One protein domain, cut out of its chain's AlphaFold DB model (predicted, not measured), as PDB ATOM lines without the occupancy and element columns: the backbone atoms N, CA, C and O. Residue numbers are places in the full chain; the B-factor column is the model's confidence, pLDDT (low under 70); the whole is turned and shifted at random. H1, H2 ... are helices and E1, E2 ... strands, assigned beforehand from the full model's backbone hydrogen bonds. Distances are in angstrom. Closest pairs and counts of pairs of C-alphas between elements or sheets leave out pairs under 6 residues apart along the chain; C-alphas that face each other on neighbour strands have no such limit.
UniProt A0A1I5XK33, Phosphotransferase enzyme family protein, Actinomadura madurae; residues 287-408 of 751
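AT A GLANCE: This is residues 287 to 408 of the 751 residues of the protein "Phosphotransferase enzyme family protein" of Actinomadura madurae (UniProt A0A1I5XK33). A strongly twisted sheet of six strands curls round one helix, H2, and a second long helix, H3, covers the other face of the sheet over E6 and E5. The short helices sit at the sheet's margins, H1 beside E2, and H4 and H5 near the end of E6 where residue 402 lies. The printed part has 122 residues with five named helices and six named strands, in the order E1, H1, H2, E2, E3, E4, H3, H4, E5, E6, H5. The mixed sheet runs E1, E2, E3, E4, E6, E5, with E1 and E2 parallel and the other neighbours antiparallel. The class is mixed, helices and strands, and the whole is compact, with a radius of gyration of the C-alphas of 14.0 A and a rounded outline of 38 by 32 by 27 A.

IN THESE COORDINATES: Find C-alpha 287 at (262.005, 278.066, 264.734), where E1 begins; it takes in residues 287 to 289. H1 follows at residues 291 to 294. Look next at C-alpha 299, at (258.161, 289.375, 271.916): from there H2 runs to residue 313, 20.8 A from first to last C-alpha. Three strands come next: E2, residues 320 to 326, 18.0 A; E3, residues 335 to 342, 21.6 A; and E4, residues 352 to 360, 25.6 A. H3 begins at once and spans residues 361 to 374, 19.6 A. H4 is residues 379 to 383, E5 residues 386 to 391, 14.4 A, and E6 residues 396 to 402, 20.2 A. H5, residues 405 to 408, ends at C-alpha 408, at (249.337, 268.314, 243.304).

HOW THE PARTS SIT: Start at edge strand E1: N 288 and O 321 of E2 are within hydrogen-bond range at 2.8 A. E1, H1 and H2, E2 form a strand-helix-strand unit, two parallel neighbour strands with helices between, and its crossover is left-handed. E2, E3 and E4 are a meander, each strand the antiparallel neighbour of the one before; look at N 322 and O 340, 2.8 A, and at N 339 and O 354, 2.8 A. E4 pairs with E6 through N 357 and O 399, 2.9 A. E6 and edge strand E5 form a hairpin, with N 398 and O 390 at 2.8 A. E4, H3 and H4, E5 are a split strand-helix-strand unit, with E6 between the two strands in the sheet and a right-handed crossover. H2 and H3 lie on opposite faces, giving three layers, helices on both faces of a sheet. The closest C-alphas of H2 and E6 are those of Ile 308 and Gly 398, 6.2 A. H3 lies over E6 and E5 at a height over the sheet of 9.6 A and runs along the strands, at 21 degrees to E5 on the local plane; Glu 361 and Ala 397 hold the closest C-alphas of H3 and E6, 4.5 A. The closest C-alphas of H1 and E2 are those of Ile 293 and Arg 325, 6.1 A. H4 only grazes the sheet with residues 381 to 383, and H5 with residues 405 to 406. H4 and H5 only just touch, with 3 pairs of C-alphas within 8 A, the closest those of Phe 383 and Tyr 407, 6.6 A. In H2 and H3 every O i to N i+4 pair is within hydrogen-bond range; H4 has 0 of 1 but 2 of 2 O i to N i+3 pairs, and H1 and H5 are too short for an i+4 pair.

THE WHOLE: The two C-alphas farthest apart are those of Trp 299 and Ala 379, 39.8 A. The printed part has no cut and no long link. The mean pLDDT of the printed part is 78.9; look for values under 70 at 25 residues, among them 329 to 332, 377 to 384 and 403 to 408.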
ATOM      1  N   ILE A 287     263.031 277.169 265.285       93.31
ATOM      2  CA  ILE A 287     262.005 278.066 264.734       93.31
ATOM      3  C   ILE A 287     262.640 279.411 264.409       93.31
ATOM      4  O   ILE A 287     263.184 280.077 265.287       93.31
ATOM      5  N   ALA A 288     262.523 279.829 263.155       93.88
ATOM      6  CA  ALA A 288     262.966 281.128 262.685       93.88
ATOM      7  C   ALA A 288     261.787 281.932 262.126       93.88
ATOM      8  O   ALA A 288     260.826 281.386 261.585       93.88
ATOM      9  N   TRP A 289     261.883 283.254 262.209       95.00
ATOM     10  CA  TRP A 289     260.913 284.168 261.615       95.00
ATOM     11  C   TRP A 289     261.513 284.852 260.404       95.00
ATOM     12  O   TRP A 289     262.668 285.283 260.425       95.00
ATOM     13  N   ARG A 290     260.693 285.077 259.378       90.31
ATOM     14  CA  ARG A 290     261.002 286.141 258.429       90.31
ATOM     15  C   ARG A 290     260.866 287.484 259.150       90.31
ATOM     16  O   ARG A 290     259.832 287.748 259.763       90.31
ATOM     17  N   TRP A 291     261.897 288.325 259.058       81.38
ATOM     18  CA  TRP A 291     261.989 289.610 259.768       81.38
ATOM     19  C   TRP A 291     260.702 290.452 259.683       81.38
ATOM     20  O   TRP A 291     260.179 290.880 260.707       81.38
ATOM     21  N   GLU A 292     260.154 290.595 258.473       86.31
ATOM     22  CA  GLU A 292     258.936 291.367 258.165       86.31
ATOM     23  C   GLU A 292     257.683 290.894 258.922       86.31
ATOM     24  O   GLU A 292     256.752 291.664 259.149       86.31
ATOM     25  N   ILE A 293     257.636 289.612 259.285       85.69
ATOM     26  CA  ILE A 293     256.496 289.004 259.970       85.69
ATOM     27  C   ILE A 293     256.693 289.076 261.472       85.69
ATOM     28  O   ILE A 293     255.784 289.490 262.183       85.69
ATOM     29  N   GLY A 294     257.892 288.728 261.949       82.50
ATOM     30  CA  GLY A 294     258.206 288.732 263.374       82.50
ATOM     31  C   GLY A 294     258.017 290.104 264.028       82.50
ATOM     32  O   GLY A 294     257.635 290.167 265.192       82.50
ATOM     33  N   SER A 295     258.215 291.203 263.292       87.06
ATOM     34  CA  SER A 295     257.990 292.564 263.802       87.06
ATOM     35  C   SER A 295     256.520 292.910 264.066       87.06
ATOM     36  O   SER A 295     256.260 293.886 264.761       87.06
ATOM     37  N   ASN A 296     255.565 292.141 263.530       86.25
ATOM     38  CA  ASN A 296     254.131 292.364 263.757       86.25
ATOM     39  C   ASN A 296     253.631 291.778 265.081       86.25
ATOM     40  O   ASN A 296     252.505 292.058 265.479       86.25
ATOM     41  N   PHE A 297     254.455 290.965 265.742       84.69
ATOM     42  CA  PHE A 297     254.108 290.273 266.973       84.69
ATOM     43  C   PHE A 297     254.975 290.793 268.116       84.69
ATOM     44  O   PHE A 297     256.191 290.988 267.973       84.69
ATOM     45  N   SER A 298     254.369 290.970 269.289       83.19
ATOM     46  CA  SER A 298     255.130 291.238 270.505       83.19
ATOM     47  C   SER A 298     256.133 290.110 270.767       83.19
ATOM     48  O   SER A 298     256.001 288.984 270.278       83.19
ATOM     49  N   TRP A 299     257.179 290.397 271.544       81.00
ATOM     50  CA  TRP A 299     258.161 289.375 271.916       81.00
ATOM     51  C   TRP A 299     257.497 288.155 272.586       81.00
ATOM     52  O   TRP A 299     257.827 287.017 272.255       81.00
ATOM     53  N   HIS A 300     256.497 288.386 273.442       72.12
ATOM     54  CA  HIS A 300     255.736 287.326 274.107       72.12
ATOM     55  C   HIS A 300     254.901 286.493 273.127       72.12
ATOM     56  O   HIS A 300     254.940 285.265 273.181       72.12
ATOM     57  N   GLU A 301     254.185 287.128 272.195       79.00
ATOM     58  CA  GLU A 301     253.413 286.409 271.171       79.00
ATOM     59  C   GLU A 301     254.312 285.559 270.274       79.00
ATOM     60  O   GLU A 301     253.980 284.405 270.004       79.00
ATOM     61  N   ARG A 302     255.485 286.078 269.881       89.44
ATOM     62  CA  ARG A 302     256.465 285.302 269.110       89.44
ATOM     63  C   ARG A 302     256.896 284.045 269.846       89.44
ATOM     64  O   ARG A 302     256.812 282.964 269.276       89.44
ATOM     65  N   ARG A 303     257.282 284.164 271.120       82.75
ATOM     66  CA  ARG A 303     257.690 283.008 271.934       82.75
ATOM     67  C   ARG A 303     256.560 281.984 272.090       82.75
ATOM     68  O   ARG A 303     256.810 280.784 271.991       82.75
ATOM     69  N   ARG A 304     255.307 282.429 272.258       80.88
ATOM     70  CA  ARG A 304     254.134 281.531 272.306       80.88
ATOM     71  C   ARG A 304     253.951 280.765 271.000       80.88
ATOM     72  O   ARG A 304     253.770 279.547 271.025       80.88
ATOM     73  N   ILE A 305     254.019 281.474 269.875       90.62
ATOM     74  CA  ILE A 305     253.881 280.890 268.540       90.62
ATOM     75  C   ILE A 305     255.022 279.911 268.258       90.62
ATOM     76  O   ILE A 305     254.760 278.795 267.816       90.62
ATOM     77  N   GLU A 306     256.266 280.287 268.563       91.62
ATOM     78  CA  GLU A 306     257.443 279.424 268.428       91.62
ATOM     79  C   GLU A 306     257.281 278.132 269.220       91.62
ATOM     80  O   GLU A 306     257.533 277.061 268.683       91.62
ATOM     81  N   ARG A 307     256.814 278.201 270.469       84.25
ATOM     82  CA  ARG A 307     256.609 277.011 271.302       84.25
ATOM     83  C   ARG A 307     255.554 276.075 270.715       84.25
ATOM     84  O   ARG A 307     255.797 274.877 270.608       84.25
ATOM     85  N   ILE A 308     254.401 276.612 270.311       89.19
ATOM     86  CA  ILE A 308     253.337 275.817 269.678       89.19
ATOM     87  C   ILE A 308     253.848 275.204 268.371       89.19
ATOM     88  O   ILE A 308     253.605 274.029 268.111       89.19
ATOM     89  N   ALA A 309     254.608 275.963 267.577       91.56
ATOM     90  CA  ALA A 309     255.257 275.449 266.380       91.56
ATOM     91  C   ALA A 309     256.238 274.315 266.724       91.56
ATOM     92  O   ALA A 309     256.103 273.234 266.164       91.56
ATOM     93  N   ARG A 310     257.159 274.492 267.684       90.00
ATOM     94  CA  ARG A 310     258.094 273.434 268.125       90.00
ATOM     95  C   ARG A 310     257.351 272.166 268.512       90.00
ATOM     96  O   ARG A 310     257.677 271.108 267.999       90.00
ATOM     97  N   GLN A 311     256.317 272.275 269.346       86.62
ATOM     98  CA  GLN A 311     255.499 271.131 269.761       86.62
ATOM     99  C   GLN A 311     254.821 270.445 268.573       86.62
ATOM    100  O   GLN A 311     254.823 269.220 268.470       86.62
ATOM    101  N   LEU A 312     254.253 271.231 267.658       89.19
ATOM    102  CA  LEU A 312     253.568 270.713 266.480       89.19
ATOM    103  C   LEU A 312     254.519 270.123 265.447       89.19
ATOM    104  O   LEU A 312     254.100 269.231 264.727       89.19
ATOM    105  N   PHE A 313     255.766 270.568 265.354       88.88
ATOM    106  CA  PHE A 313     256.748 270.056 264.392       88.88
ATOM    107  C   PHE A 313     257.763 269.085 265.025       88.88
ATOM    108  O   PHE A 313     258.601 268.535 264.316       88.88
ATOM    109  N   LEU A 314     257.651 268.794 266.327       83.38
ATOM    110  CA  LEU A 314     258.516 267.844 267.029       83.38
ATOM    111  C   LEU A 314     258.393 266.429 266.435       83.38
ATOM    112  O   LEU A 314     257.287 265.955 266.153       83.38
ATOM    113  N   GLY A 315     259.526 265.745 266.264       73.31
ATOM    114  CA  GLY A 315     259.586 264.369 265.757       73.31
ATOM    115  C   GLY A 315     259.358 264.212 264.248       73.31
ATOM    116  O   GLY A 315     259.169 263.089 263.790       73.31
ATOM    117  N   GLU A 316     259.338 265.304 263.481       70.94
ATOM    118  CA  GLU A 316     259.480 265.256 262.019       70.94
ATOM    119  C   GLU A 316     260.962 265.170 261.621       70.94
ATOM    120  O   GLU A 316     261.851 265.496 262.405       70.94
ATOM    121  N   ASN A 317     261.228 264.837 260.354       78.44
ATOM    122  CA  ASN A 317     262.556 265.032 259.751       78.44
ATOM    123  C   ASN A 317     262.954 266.522 259.667       78.44
ATOM    124  O   ASN A 317     264.065 266.844 259.260       78.44
ATOM    125  N   SER A 318     262.045 267.436 260.013       83.06
ATOM    126  CA  SER A 318     262.221 268.881 259.928       83.06
ATOM    127  C   SER A 318     263.038 269.406 261.114       83.06
ATOM    128  O   SER A 318     262.501 269.573 262.205       83.06
ATOM    129  N   LYS A 319     264.317 269.728 260.899       88.31
ATOM    130  CA  LYS A 319     265.190 270.364 261.907       88.31
ATOM    131  C   LYS A 319     265.026 271.877 261.992       88.31
ATOM    132  O   LYS A 319     265.512 272.506 262.927       88.31
ATOM    133  N   LYS A 320     264.362 272.495 261.013       92.44
ATOM    134  CA  LYS A 320     264.095 273.935 261.026       92.44
ATOM    135  C   LYS A 320     262.750 274.276 260.412       92.44
ATOM    136  O   LYS A 320     262.380 273.754 259.362       92.44
ATOM    137  N   ILE A 321     262.041 275.202 261.043       93.19
ATOM    138  CA  ILE A 321     260.782 275.767 260.569       93.19
ATOM    139  C   ILE A 321     260.942 277.278 260.448       93.19
ATOM    140  O   ILE A 321     261.242 277.964 261.422       93.19
ATOM    141  N   VAL A 322     260.696 277.819 259.258       93.75
ATOM    142  CA  VAL A 322     260.652 279.266 259.031       93.75
ATOM    143  C   VAL A 322     259.200 279.717 258.917       93.75
ATOM    144  O   VAL A 322     258.498 279.346 257.974       93.75
ATOM    145  N   LEU A 323     258.759 280.558 259.851       94.31
ATOM    146  CA  LEU A 323     257.467 281.240 259.808       94.31
ATOM    147  C   LEU A 323     257.559 282.389 258.799       94.31
ATOM    148  O   LEU A 323     258.198 283.419 259.037       94.31
ATOM    149  N   TYR A 324     256.997 282.152 257.615       88.38
ATOM    150  CA  TYR A 324     257.336 282.893 256.404       88.38
ATOM    151  C   TYR A 324     256.424 284.089 256.134       88.38
ATOM    152  O   TYR A 324     256.914 285.146 255.733       88.38
ATOM    153  N   ARG A 325     255.109 283.919 256.310       84.94
ATOM    154  CA  ARG A 325     254.096 284.969 256.125       84.94
ATOM    155  C   ARG A 325     252.886 284.757 257.020       84.94
ATOM    156  O   ARG A 325     252.592 283.623 257.382       84.94
ATOM    157  N   GLU A 326     252.189 285.844 257.322       88.00
ATOM    158  CA  GLU A 326     250.914 285.857 258.038       88.00
ATOM    159  C   GLU A 326     249.755 286.036 257.050       88.00
ATOM    160  O   GLU A 326     249.798 286.914 256.185       88.00
ATOM    161  N   PHE A 327     248.709 285.221 257.185       77.38
ATOM    162  CA  PHE A 327     247.464 285.368 256.439       77.38
ATOM    163  C   PHE A 327     246.484 286.211 257.255       77.38
ATOM    164  O   PHE A 327     245.887 285.744 258.226       77.38
ATOM    165  N   ARG A 328     246.311 287.472 256.852       71.06
ATOM    166  CA  ARG A 328     245.384 288.413 257.493       71.06
ATOM    167  C   ARG A 328     244.023 288.350 256.804       71.06
ATOM    168  O   ARG A 328     243.950 288.447 255.584       71.06
ATOM    169  N   GLY A 329     242.944 288.212 257.576       57.53
ATOM    170  CA  GLY A 329     241.576 288.266 257.037       57.53
ATOM    171  C   GLY A 329     240.579 287.256 257.608       57.53
ATOM    172  O   GLY A 329     239.403 287.316 257.231       57.53
ATOM    173  N   GLY A 330     241.023 286.361 258.497       60.00
ATOM    174  CA  GLY A 330     240.156 285.455 259.252       60.00
ATOM    175  C   GLY A 330     239.365 286.187 260.342       60.00
ATOM    176  O   GLY A 330     239.891 287.074 261.011       60.00
ATOM    177  N   LYS A 331     238.092 285.817 260.530       59.22
ATOM    178  CA  LYS A 331     237.208 286.402 261.561       59.22
ATOM    179  C   LYS A 331     237.353 285.743 262.941       59.22
ATOM    180  O   LYS A 331     236.720 286.193 263.889       59.22
ATOM    181  N   SER A 332     238.146 284.676 263.057       64.12
ATOM    182  CA  SER A 332     238.275 283.862 264.274       64.12
ATOM    183  C   SER A 332     239.263 284.419 265.308       64.12
ATOM    184  O   SER A 332     239.389 283.848 266.384       64.12
ATOM    185  N   GLY A 333     239.986 285.504 265.002       72.56
ATOM    186  CA  GLY A 333     241.051 286.024 265.874       72.56
ATOM    187  C   GLY A 333     242.266 285.091 265.991       72.56
ATOM    188  O   GLY A 333     243.198 285.381 266.735       72.56
ATOM    189  N   ALA A 334     242.269 283.976 265.254       84.06
ATOM    190  CA  ALA A 334     243.391 283.059 265.171       84.06
ATOM    191  C   ALA A 334     244.506 283.649 264.297       84.06
ATOM    192  O   ALA A 334     244.252 284.241 263.247       84.06
ATOM    193  N   THR A 335     245.751 283.434 264.708       91.62
ATOM    194  CA  THR A 335     246.934 283.754 263.908       91.62
ATOM    195  C   THR A 335     247.174 282.626 262.913       91.62
ATOM    196  O   THR A 335     247.355 281.480 263.319       91.62
ATOM    197  N   VAL A 336     247.179 282.925 261.614       88.38
ATOM    198  CA  VAL A 336     247.411 281.934 260.552       88.38
ATOM    199  C   VAL A 336     248.714 282.268 259.837       88.38
ATOM    200  O   VAL A 336     248.877 283.369 259.313       88.38
ATOM    201  N   LEU A 337     249.648 281.323 259.810       90.75
ATOM    202  CA  LEU A 337     251.009 281.496 259.311       90.75
ATOM    203  C   LEU A 337     251.346 280.432 258.264       90.75
ATOM    204  O   LEU A 337     250.962 279.274 258.389       90.75
ATOM    205  N   GLU A 338     252.125 280.802 257.251       88.69
ATOM    206  CA  GLU A 338     252.840 279.830 256.417       88.69
ATOM    207  C   GLU A 338     254.096 279.372 257.165       88.69
ATOM    208  O   GLU A 338     254.973 280.186 257.459       88.69
ATOM    209  N   ALA A 339     254.196 278.075 257.434       91.62
ATOM    210  CA  ALA A 339     255.367 277.428 258.003       91.62
ATOM    211  C   ALA A 339     256.119 276.674 256.898       91.62
ATOM    212  O   ALA A 339     255.566 275.794 256.239       91.62
ATOM    213  N   ARG A 340     257.386 277.030 256.678       90.88
ATOM    214  CA  ARG A 340     258.278 276.332 255.745       90.88
ATOM    215  C   ARG A 340     259.197 275.415 256.518       90.88
ATOM    216  O   ARG A 340     259.943 275.883 257.369       90.88
ATOM    217  N   GLU A 341     259.136 274.138 256.203       89.75
ATOM    218  CA  GLU A 341     259.902 273.094 256.864       89.75
ATOM    219  C   GLU A 341     261.200 272.827 256.095       89.75
ATOM    220  O   GLU A 341     261.212 272.889 254.864       89.75
ATOM    221  N   TYR A 342     262.282 272.556 256.818       86.25
ATOM    222  CA  TYR A 342     263.610 272.259 256.287       86.25
ATOM    223  C   TYR A 342     264.172 271.043 257.021       86.25
ATOM    224  O   TYR A 342     264.117 270.992 258.253       86.25
ATOM    225  N   GLU A 343     264.703 270.074 256.273       85.44
ATOM    226  CA  GLU A 343     265.292 268.858 256.853       85.44
ATOM    227  C   GLU A 343     266.630 269.158 257.533       85.44
ATOM    228  O   GLU A 343     266.934 268.583 258.574       85.44
ATOM    229  N   GLU A 344     267.390 270.125 257.012       82.75
ATOM    230  CA  GLU A 344     268.625 270.610 257.634       82.75
ATOM    231  C   GLU A 344     268.578 272.131 257.896       82.75
ATOM    232  O   GLU A 344     268.062 272.885 257.065       82.75
ATOM    233  N   PRO A 345     269.167 272.641 259.001       76.88
ATOM    234  CA  PRO A 345     269.085 274.063 259.377       76.88
ATOM    235  C   PRO A 345     269.634 275.055 258.339       76.88
ATOM    236  O   PRO A 345     269.220 276.218 258.296       76.88
ATOM    237  N   ASN A 346     270.570 274.586 257.507       76.81
ATOM    238  CA  ASN A 346     271.258 275.363 256.473       76.81
ATOM    239  C   ASN A 346     270.755 275.053 255.053       76.81
ATOM    240  O   ASN A 346     271.336 275.528 254.074       76.81
ATOM    241  N   GLU A 347     269.707 274.239 254.910       77.38
ATOM    242  CA  GLU A 347     269.182 273.890 253.598       77.38
ATOM    243  C   GLU A 347     268.456 275.089 252.973       77.38
ATOM    244  O   GLU A 347     267.568 275.699 253.565       77.38
ATOM    245  N   LEU A 348     268.807 275.438 251.735       61.94
ATOM    246  CA  LEU A 348     268.083 276.472 250.980       61.94
ATOM    247  C   LEU A 348     266.755 275.944 250.428       61.94
ATOM    248  O   LEU A 348     265.841 276.710 250.103       61.94
ATOM    249  N   ARG A 349     266.646 274.621 250.295       70.19
ATOM    250  CA  ARG A 349     265.472 273.953 249.768       70.19
ATOM    251  C   ARG A 349     264.522 273.647 250.919       70.19
ATOM    252  O   ARG A 349     264.797 272.823 251.768       70.19
ATOM    253  N   VAL A 350     263.364 274.292 250.885       69.12
ATOM    254  CA  VAL A 350     262.212 273.921 251.717       69.12
ATOM    255  C   VAL A 350     261.902 272.440 251.469       69.12
ATOM    256  O   VAL A 350     261.776 272.068 250.299       69.12
ATOM    257  N   SER A 351     261.773 271.606 252.495       73.44
ATOM    258  CA  SER A 351     261.329 270.211 252.372       73.44
ATOM    259  C   SER A 351     259.807 270.151 252.250       73.44
ATOM    260  O   SER A 351     259.278 269.486 251.356       73.44
ATOM    261  N   ASN A 352     259.099 270.958 253.045       79.25
ATOM    262  CA  ASN A 352     257.641 271.005 253.050       79.25
ATOM    263  C   ASN A 352     257.084 272.411 253.308       79.25
ATOM    264  O   ASN A 352     257.732 273.255 253.923       79.25
ATOM    265  N   VAL A 353     255.861 272.661 252.848       81.19
ATOM    266  CA  VAL A 353     255.099 273.860 253.211       81.19
ATOM    267  C   VAL A 353     253.861 273.405 253.964       81.19
ATOM    268  O   VAL A 353     253.171 272.469 253.554       81.19
ATOM    269  N   SER A 354     253.601 274.066 255.081       88.00
ATOM    270  CA  SER A 354     252.457 273.811 255.937       88.00
ATOM    271  C   SER A 354     251.806 275.132 256.331       88.00
ATOM    272  O   SER A 354     252.440 276.189 256.328       88.00
ATOM    273  N   ILE A 355     250.531 275.077 256.696       87.50
ATOM    274  CA  ILE A 355     249.810 276.219 257.254       87.50
ATOM    275  C   ILE A 355     249.645 275.971 258.744       87.50
ATOM    276  O   ILE A 355     249.048 274.979 259.149       87.50
ATOM    277  N   LEU A 356     250.185 276.868 259.557       92.12
ATOM    278  CA  LEU A 356     250.093 276.844 261.007       92.12
ATOM    279  C   LEU A 356     249.029 277.847 261.446       92.12
ATOM    280  O   LEU A 356     249.231 279.051 261.326       92.12
ATOM    281  N   LYS A 357     247.906 277.371 261.979       92.50
ATOM    282  CA  LYS A 357     246.903 278.227 262.626       92.50
ATOM    283  C   LYS A 357     247.009 278.067 264.133       92.50
ATOM    284  O   LYS A 357     247.062 276.946 264.623       92.50
ATOM    285  N   ILE A 358     247.036 279.179 264.856       92.88
ATOM    286  CA  ILE A 358     247.146 279.244 266.314       92.88
ATOM    287  C   ILE A 358     246.009 280.102 266.850       92.88
ATOM    288  O   ILE A 358     245.793 281.217 266.385       92.88
ATOM    289  N   GLY A 359     245.284 279.595 267.836       90.44
ATOM    290  CA  GLY A 359     244.157 280.299 268.435       90.44
ATOM    291  C   GLY A 359     243.720 279.658 269.748       90.44
ATOM    292  O   GLY A 359     244.425 278.785 270.260       90.44
ATOM    293  N   PRO A 360     242.571 280.070 270.305       84.88
ATOM    294  CA  PRO A 360     242.014 279.453 271.503       84.88
ATOM    295  C   PRO A 360     241.873 277.936 271.338       84.88
ATOM    296  O   PRO A 360     241.397 277.445 270.313       84.88
ATOM    297  N   GLU A 361     242.263 277.179 272.362       83.69
ATOM    298  CA  GLU A 361     242.278 275.715 272.320       83.69
ATOM    299  C   GLU A 361     240.899 275.130 272.005       83.69
ATOM    300  O   GLU A 361     240.786 274.154 271.261       83.69
ATOM    301  N   TYR A 362     239.843 275.748 272.536       82.06
ATOM    302  CA  TYR A 362     238.469 275.356 272.249       82.06
ATOM    303  C   TYR A 362     238.162 275.383 270.743       82.06
ATOM    304  O   TYR A 362     237.640 274.399 270.213       82.06
ATOM    305  N   ASP A 363     238.531 276.462 270.048       81.75
ATOM    306  CA  ASP A 363     238.245 276.636 268.621       81.75
ATOM    307  C   ASP A 363     239.049 275.658 267.769       81.75
ATOM    308  O   ASP A 363     238.493 275.005 266.887       81.75
ATOM    309  N   VAL A 364     240.330 275.466 268.091       85.56
ATOM    310  CA  VAL A 364     241.198 274.502 267.399       85.56
ATOM    311  C   VAL A 364     240.715 273.061 267.599       85.56
ATOM    312  O   VAL A 364     240.660 272.282 266.643       85.56
ATOM    313  N   ARG A 365     240.305 272.682 268.819       83.69
ATOM    314  CA  ARG A 365     239.726 271.354 269.093       83.69
ATOM    315  C   ARG A 365     238.409 271.152 268.352       83.69
ATOM    316  O   ARG A 365     238.163 270.069 267.816       83.69
ATOM    317  N   LYS A 366     237.555 272.177 268.323       83.06
ATOM    318  CA  LYS A 366     236.287 272.149 267.589       83.06
ATOM    319  C   LYS A 366     236.528 271.999 266.091       83.06
ATOM    320  O   LYS A 366     235.882 271.172 265.454       83.06
ATOM    321  N   GLU A 367     237.487 272.738 265.551       86.00
ATOM    322  CA  GLU A 367     237.896 272.642 264.158       86.00
ATOM    323  C   GLU A 367     238.406 271.243 263.804       86.00
ATOM    324  O   GLU A 367     237.937 270.650 262.834       86.00
ATOM    325  N   ARG A 368     239.284 270.661 264.630       87.75
ATOM    326  CA  ARG A 368     239.759 269.284 264.441       87.75
ATOM    327  C   ARG A 368     238.617 268.276 264.441       87.75
ATOM    328  O   ARG A 368     238.572 267.411 263.571       87.75
ATOM    329  N   ARG A 369     237.688 268.396 265.390       84.00
ATOM    330  CA  ARG A 369     236.510 267.524 265.483       84.00
ATOM    331  C   ARG A 369     235.632 267.636 264.237       84.00
ATOM    332  O   ARG A 369     235.173 266.620 263.723       84.00
ATOM    333  N   ASN A 370     235.409 268.853 263.747       78.81
ATOM    334  CA  ASN A 370     234.634 269.088 262.533       78.81
ATOM    335  C   ASN A 370     235.347 268.531 261.300       78.81
ATOM    336  O   ASN A 370     234.714 267.859 260.496       78.81
ATOM    337  N   TYR A 371     236.662 268.709 261.187       81.88
ATOM    338  CA  TYR A 371     237.443 268.050 260.147       81.88
ATOM    339  C   TYR A 371     237.316 266.526 260.228       81.88
ATOM    340  O   TYR A 371     237.027 265.889 259.224       81.88
ATOM    341  N   GLU A 372     237.463 265.914 261.401       80.94
ATOM    342  CA  GLU A 372     237.333 264.459 261.552       80.94
ATOM    343  C   GLU A 372     235.946 263.949 261.164       80.94
ATOM    344  O   GLU A 372     235.831 262.924 260.494       80.94
ATOM    345  N   ARG A 373     234.903 264.693 261.537       75.94
ATOM    346  CA  ARG A 373     233.512 264.344 261.249       75.94
ATOM    347  C   ARG A 373     233.126 264.575 259.787       75.94
ATOM    348  O   ARG A 373     232.384 263.778 259.220       75.94
ATOM    349  N   PHE A 374     233.582 265.670 259.188       62.88
ATOM    350  CA  PHE A 374     233.055 266.166 257.916       62.88
ATOM    351  C   PHE A 374     234.055 266.151 256.764       62.88
ATOM    352  O   PHE A 374     233.631 266.318 255.630       62.88
ATOM    353  N   VAL A 375     235.355 265.989 257.008       60.50
ATOM    354  CA  VAL A 375     236.391 266.188 255.979       60.50
ATOM    355  C   VAL A 375     237.333 264.992 255.881       60.50
ATOM    356  O   VAL A 375     237.549 264.512 254.778       60.50
ATOM    357  N   ARG A 376     237.843 264.463 257.002       72.88
ATOM    358  CA  ARG A 376     238.924 263.458 257.070       72.88
ATOM    359  C   ARG A 376     238.705 262.235 256.181       72.88
ATOM    360  O   ARG A 376     239.660 261.746 255.594       72.88
ATOM    361  N   ASN A 377     237.469 261.750 256.102       56.69
ATOM    362  CA  ASN A 377     237.106 260.561 255.324       56.69
ATOM    363  C   ASN A 377     236.558 260.910 253.927       56.69
ATOM    364  O   ASN A 377     235.875 260.097 253.312       56.69
ATOM    365  N   ARG A 378     236.801 262.132 253.443       52.66
ATOM    366  CA  ARG A 378     236.362 262.629 252.134       52.66
ATOM    367  C   ARG A 378     237.575 263.000 251.290       52.66
ATOM    368  O   ARG A 378     238.614 263.365 251.834       52.66
ATOM    369  N   ALA A 379     237.427 262.977 249.967       43.94
ATOM    370  CA  ALA A 379     238.494 263.357 249.036       43.94
ATOM    371  C   ALA A 379     239.038 264.774 249.304       43.94
ATOM    372  O   ALA A 379     240.236 265.005 249.185       43.94
ATOM    373  N   THR A 380     238.196 265.683 249.809       46.53
ATOM    374  CA  THR A 380     238.591 267.038 250.222       46.53
ATOM    375  C   THR A 380     239.686 267.066 251.293       46.53
ATOM    376  O   THR A 380     240.422 268.046 251.372       46.53
ATOM    377  N   ALA A 381     239.837 266.008 252.105       53.22
ATOM    378  CA  ALA A 381     240.959 265.903 253.038       53.22
ATOM    379  C   ALA A 381     242.309 265.863 252.317       53.22
ATOM    380  O   ALA A 381     243.279 266.362 252.872       53.22
ATOM    381  N   ALA A 382     242.377 265.343 251.085       48.97
ATOM    382  CA  ALA A 382     243.622 265.230 250.331       48.97
ATOM    383  C   ALA A 382     244.258 266.590 250.032       48.97
ATOM    384  O   ALA A 382     245.469 266.673 249.944       48.97
ATOM    385  N   PHE A 383     243.490 267.672 249.926       45.72
ATOM    386  CA  PHE A 383     244.065 269.002 249.691       45.72
ATOM    387  C   PHE A 383     244.379 269.741 250.985       45.72
ATOM    388  O   PHE A 383     245.033 270.779 250.949       45.72
ATOM    389  N   MET A 384     243.890 269.241 252.124       62.72
ATOM    390  CA  MET A 384     243.835 269.978 253.385       62.72
ATOM    391  C   MET A 384     243.890 269.067 254.594       62.72
ATOM    392  O   MET A 384     243.089 269.153 255.531       62.72
ATOM    393  N   THR A 385     244.871 268.179 254.571       74.69
ATOM    394  CA  THR A 385     245.083 267.258 255.668       74.69
ATOM    395  C   THR A 385     245.478 268.053 256.899       74.69
ATOM    396  O   THR A 385     246.540 268.676 256.924       74.69
ATOM    397  N   ILE A 386     244.668 268.003 257.957       84.44
ATOM    398  CA  ILE A 386     245.165 268.398 259.272       84.44
ATOM    399  C   ILE A 386     246.176 267.336 259.694       84.44
ATOM    400  O   ILE A 386     245.798 266.257 260.164       84.44
ATOM    401  N   LYS A 387     247.461 267.657 259.529       84.38
ATOM    402  CA  LYS A 387     248.570 266.797 259.936       84.38
ATOM    403  C   LYS A 387     248.543 266.617 261.444       84.38
ATOM    404  O   LYS A 387     248.644 265.501 261.944       84.38
ATOM    405  N   ARG A 388     248.428 267.734 262.170       88.00
ATOM    406  CA  ARG A 388     248.697 267.780 263.609       88.00
ATOM    407  C   ARG A 388     247.863 268.840 264.309       88.00
ATOM    408  O   ARG A 388     247.502 269.856 263.718       88.00
ATOM    409  N   THR A 389     247.596 268.592 265.581       89.94
ATOM    410  CA  THR A 389     246.979 269.534 266.515       89.94
ATOM    411  C   THR A 389     247.651 269.384 267.864       89.94
ATOM    412  O   THR A 389     247.922 268.260 268.279       89.94
ATOM    413  N   GLY A 390     247.873 270.490 268.559       84.94
ATOM    414  CA  GLY A 390     248.564 270.506 269.839       84.94
ATOM    415  C   GLY A 390     248.065 271.672 270.666       84.94
ATOM    416  O   GLY A 390     247.971 272.787 270.158       84.94
ATOM    417  N   GLY A 391     247.697 271.394 271.911       79.25
ATOM    418  CA  GLY A 391     247.386 272.417 272.897       79.25
ATOM    419  C   GLY A 391     248.656 272.853 273.607       79.25
ATOM    420  O   GLY A 391     249.547 272.044 273.852       79.25
ATOM    421  N   SER A 392     248.721 274.127 273.952       71.25
ATOM    422  CA  SER A 392     249.663 274.641 274.926       71.25
ATOM    423  C   SER A 392     248.931 274.907 276.233       71.25
ATOM    424  O   SER A 392     247.715 275.090 276.275       71.25
ATOM    425  N   VAL A 393     249.707 274.948 277.305       57.88
ATOM    426  CA  VAL A 393     249.218 275.188 278.659       57.88
ATOM    427  C   VAL A 393     248.348 276.440 278.780       57.88
ATOM    428  O   VAL A 393     247.401 276.465 279.559       57.88
ATOM    429  N   ASP A 394     248.687 277.497 278.048       61.03
ATOM    430  CA  ASP A 394     248.110 278.827 278.247       61.03
ATOM    431  C   ASP A 394     246.747 279.016 277.552       61.03
ATOM    432  O   ASP A 394     246.333 280.138 277.250       61.03
ATOM    433  N   GLY A 395     246.062 277.907 277.263       69.44
ATOM    434  CA  GLY A 395     244.757 277.887 276.614       69.44
ATOM    435  C   GLY A 395     244.795 278.187 275.115       69.44
ATOM    436  O   GLY A 395     243.735 278.229 274.491       69.44
ATOM    437  N   LEU A 396     245.975 278.376 274.512       81.06
ATOM    438  CA  LEU A 396     246.139 278.373 273.059       81.06
ATOM    439  C   LEU A 396     246.437 276.971 272.553       81.06
ATOM    440  O   LEU A 396     247.150 276.209 273.195       81.06
ATOM    441  N   ALA A 397     245.974 276.662 271.353       86.81
ATOM    442  CA  ALA A 397     246.399 275.498 270.599       86.81
ATOM    443  C   ALA A 397     246.811 275.920 269.193       86.81
ATOM    444  O   ALA A 397     246.461 277.004 268.720       86.81
ATOM    445  N   GLY A 398     247.531 275.040 268.512       91.88
ATOM    446  CA  GLY A 398     247.774 275.172 267.091       91.88
ATOM    447  C   GLY A 398     247.358 273.939 266.313       91.88
ATOM    448  O   GLY A 398     247.191 272.839 266.848       91.88
ATOM    449  N   ILE A 399     247.178 274.157 265.022       92.56
ATOM    450  CA  ILE A 399     246.793 273.165 264.036       92.56
ATOM    451  C   ILE A 399     247.646 273.364 262.792       92.56
ATOM    452  O   ILE A 399     247.848 274.490 262.334       92.56
ATOM    453  N   VAL A 400     248.184 272.262 262.279       90.81
ATOM    454  CA  VAL A 400     249.015 272.254 261.078       90.81
ATOM    455  C   VAL A 400     248.226 271.611 259.954       90.81
ATOM    456  O   VAL A 400     247.933 270.413 260.010       90.81
ATOM    457  N   TYR A 401     247.913 272.391 258.925       84.69
ATOM    458  CA  TYR A 401     247.404 271.875 257.660       84.69
ATOM    459  C   TYR A 401     248.576 271.589 256.733       84.69
ATOM    460  O   TYR A 401     249.530 272.366 256.644       84.69
ATOM    461  N   GLN A 402     248.485 270.480 256.015       79.25
ATOM    462  CA  GLN A 402     249.316 270.242 254.852       79.25
ATOM    463  C   GLN A 402     248.925 271.223 253.754       79.25
ATOM    464  O   GLN A 402     247.741 271.375 253.459       79.25
ATOM    465  N   ASP A 403     249.914 271.887 253.159       66.44
ATOM    466  CA  ASP A 403     249.666 272.727 251.995       66.44
ATOM    467  C   ASP A 403     249.196 271.846 250.821       66.44
ATOM    468  O   ASP A 403     249.804 270.809 250.524       66.44
ATOM    469  N   ALA A 404     248.116 272.263 250.152       55.34
ATOM    470  CA  ALA A 404     247.529 271.570 249.004       55.34
ATOM    471  C   ALA A 404     248.557 271.301 247.884       55.34
ATOM    472  O   ALA A 404     248.439 270.328 247.136       55.34
ATOM    473  N   GLN A 405     249.611 272.121 247.798       54.75
ATOM    474  CA  GLN A 405     250.714 271.965 246.852       54.75
ATOM    475  C   GLN A 405     251.470 270.643 247.006       54.75
ATOM    476  O   GLN A 405     252.013 270.147 246.019       54.75
ATOM    477  N   HIS A 406     251.512 270.061 248.209       53.25
ATOM    478  CA  HIS A 406     252.202 268.790 248.435       53.25
ATOM    479  C   HIS A 406     251.564 267.643 247.632       53.25
ATOM    480  O   HIS A 406     252.268 266.743 247.181       53.25
ATOM    481  N   TYR A 407     250.249 267.698 247.407       46.41
ATOM    482  CA  TYR A 407     249.487 266.636 246.746       46.41
ATOM    483  C   TYR A 407     249.376 266.806 245.233       46.41
ATOM    484  O   TYR A 407     249.262 265.820 244.510       46.41
ATOM    485  N   LEU A 408     249.456 268.041 244.736       39.22
ATOM    486  CA  LEU A 408     249.337 268.314 243.304       39.22
ATOM    487  C   LEU A 408     250.622 268.005 242.515       39.22
ATOM    488  O   LEU A 408     250.600 268.025 241.289       39.22
TER     489      LEU A 408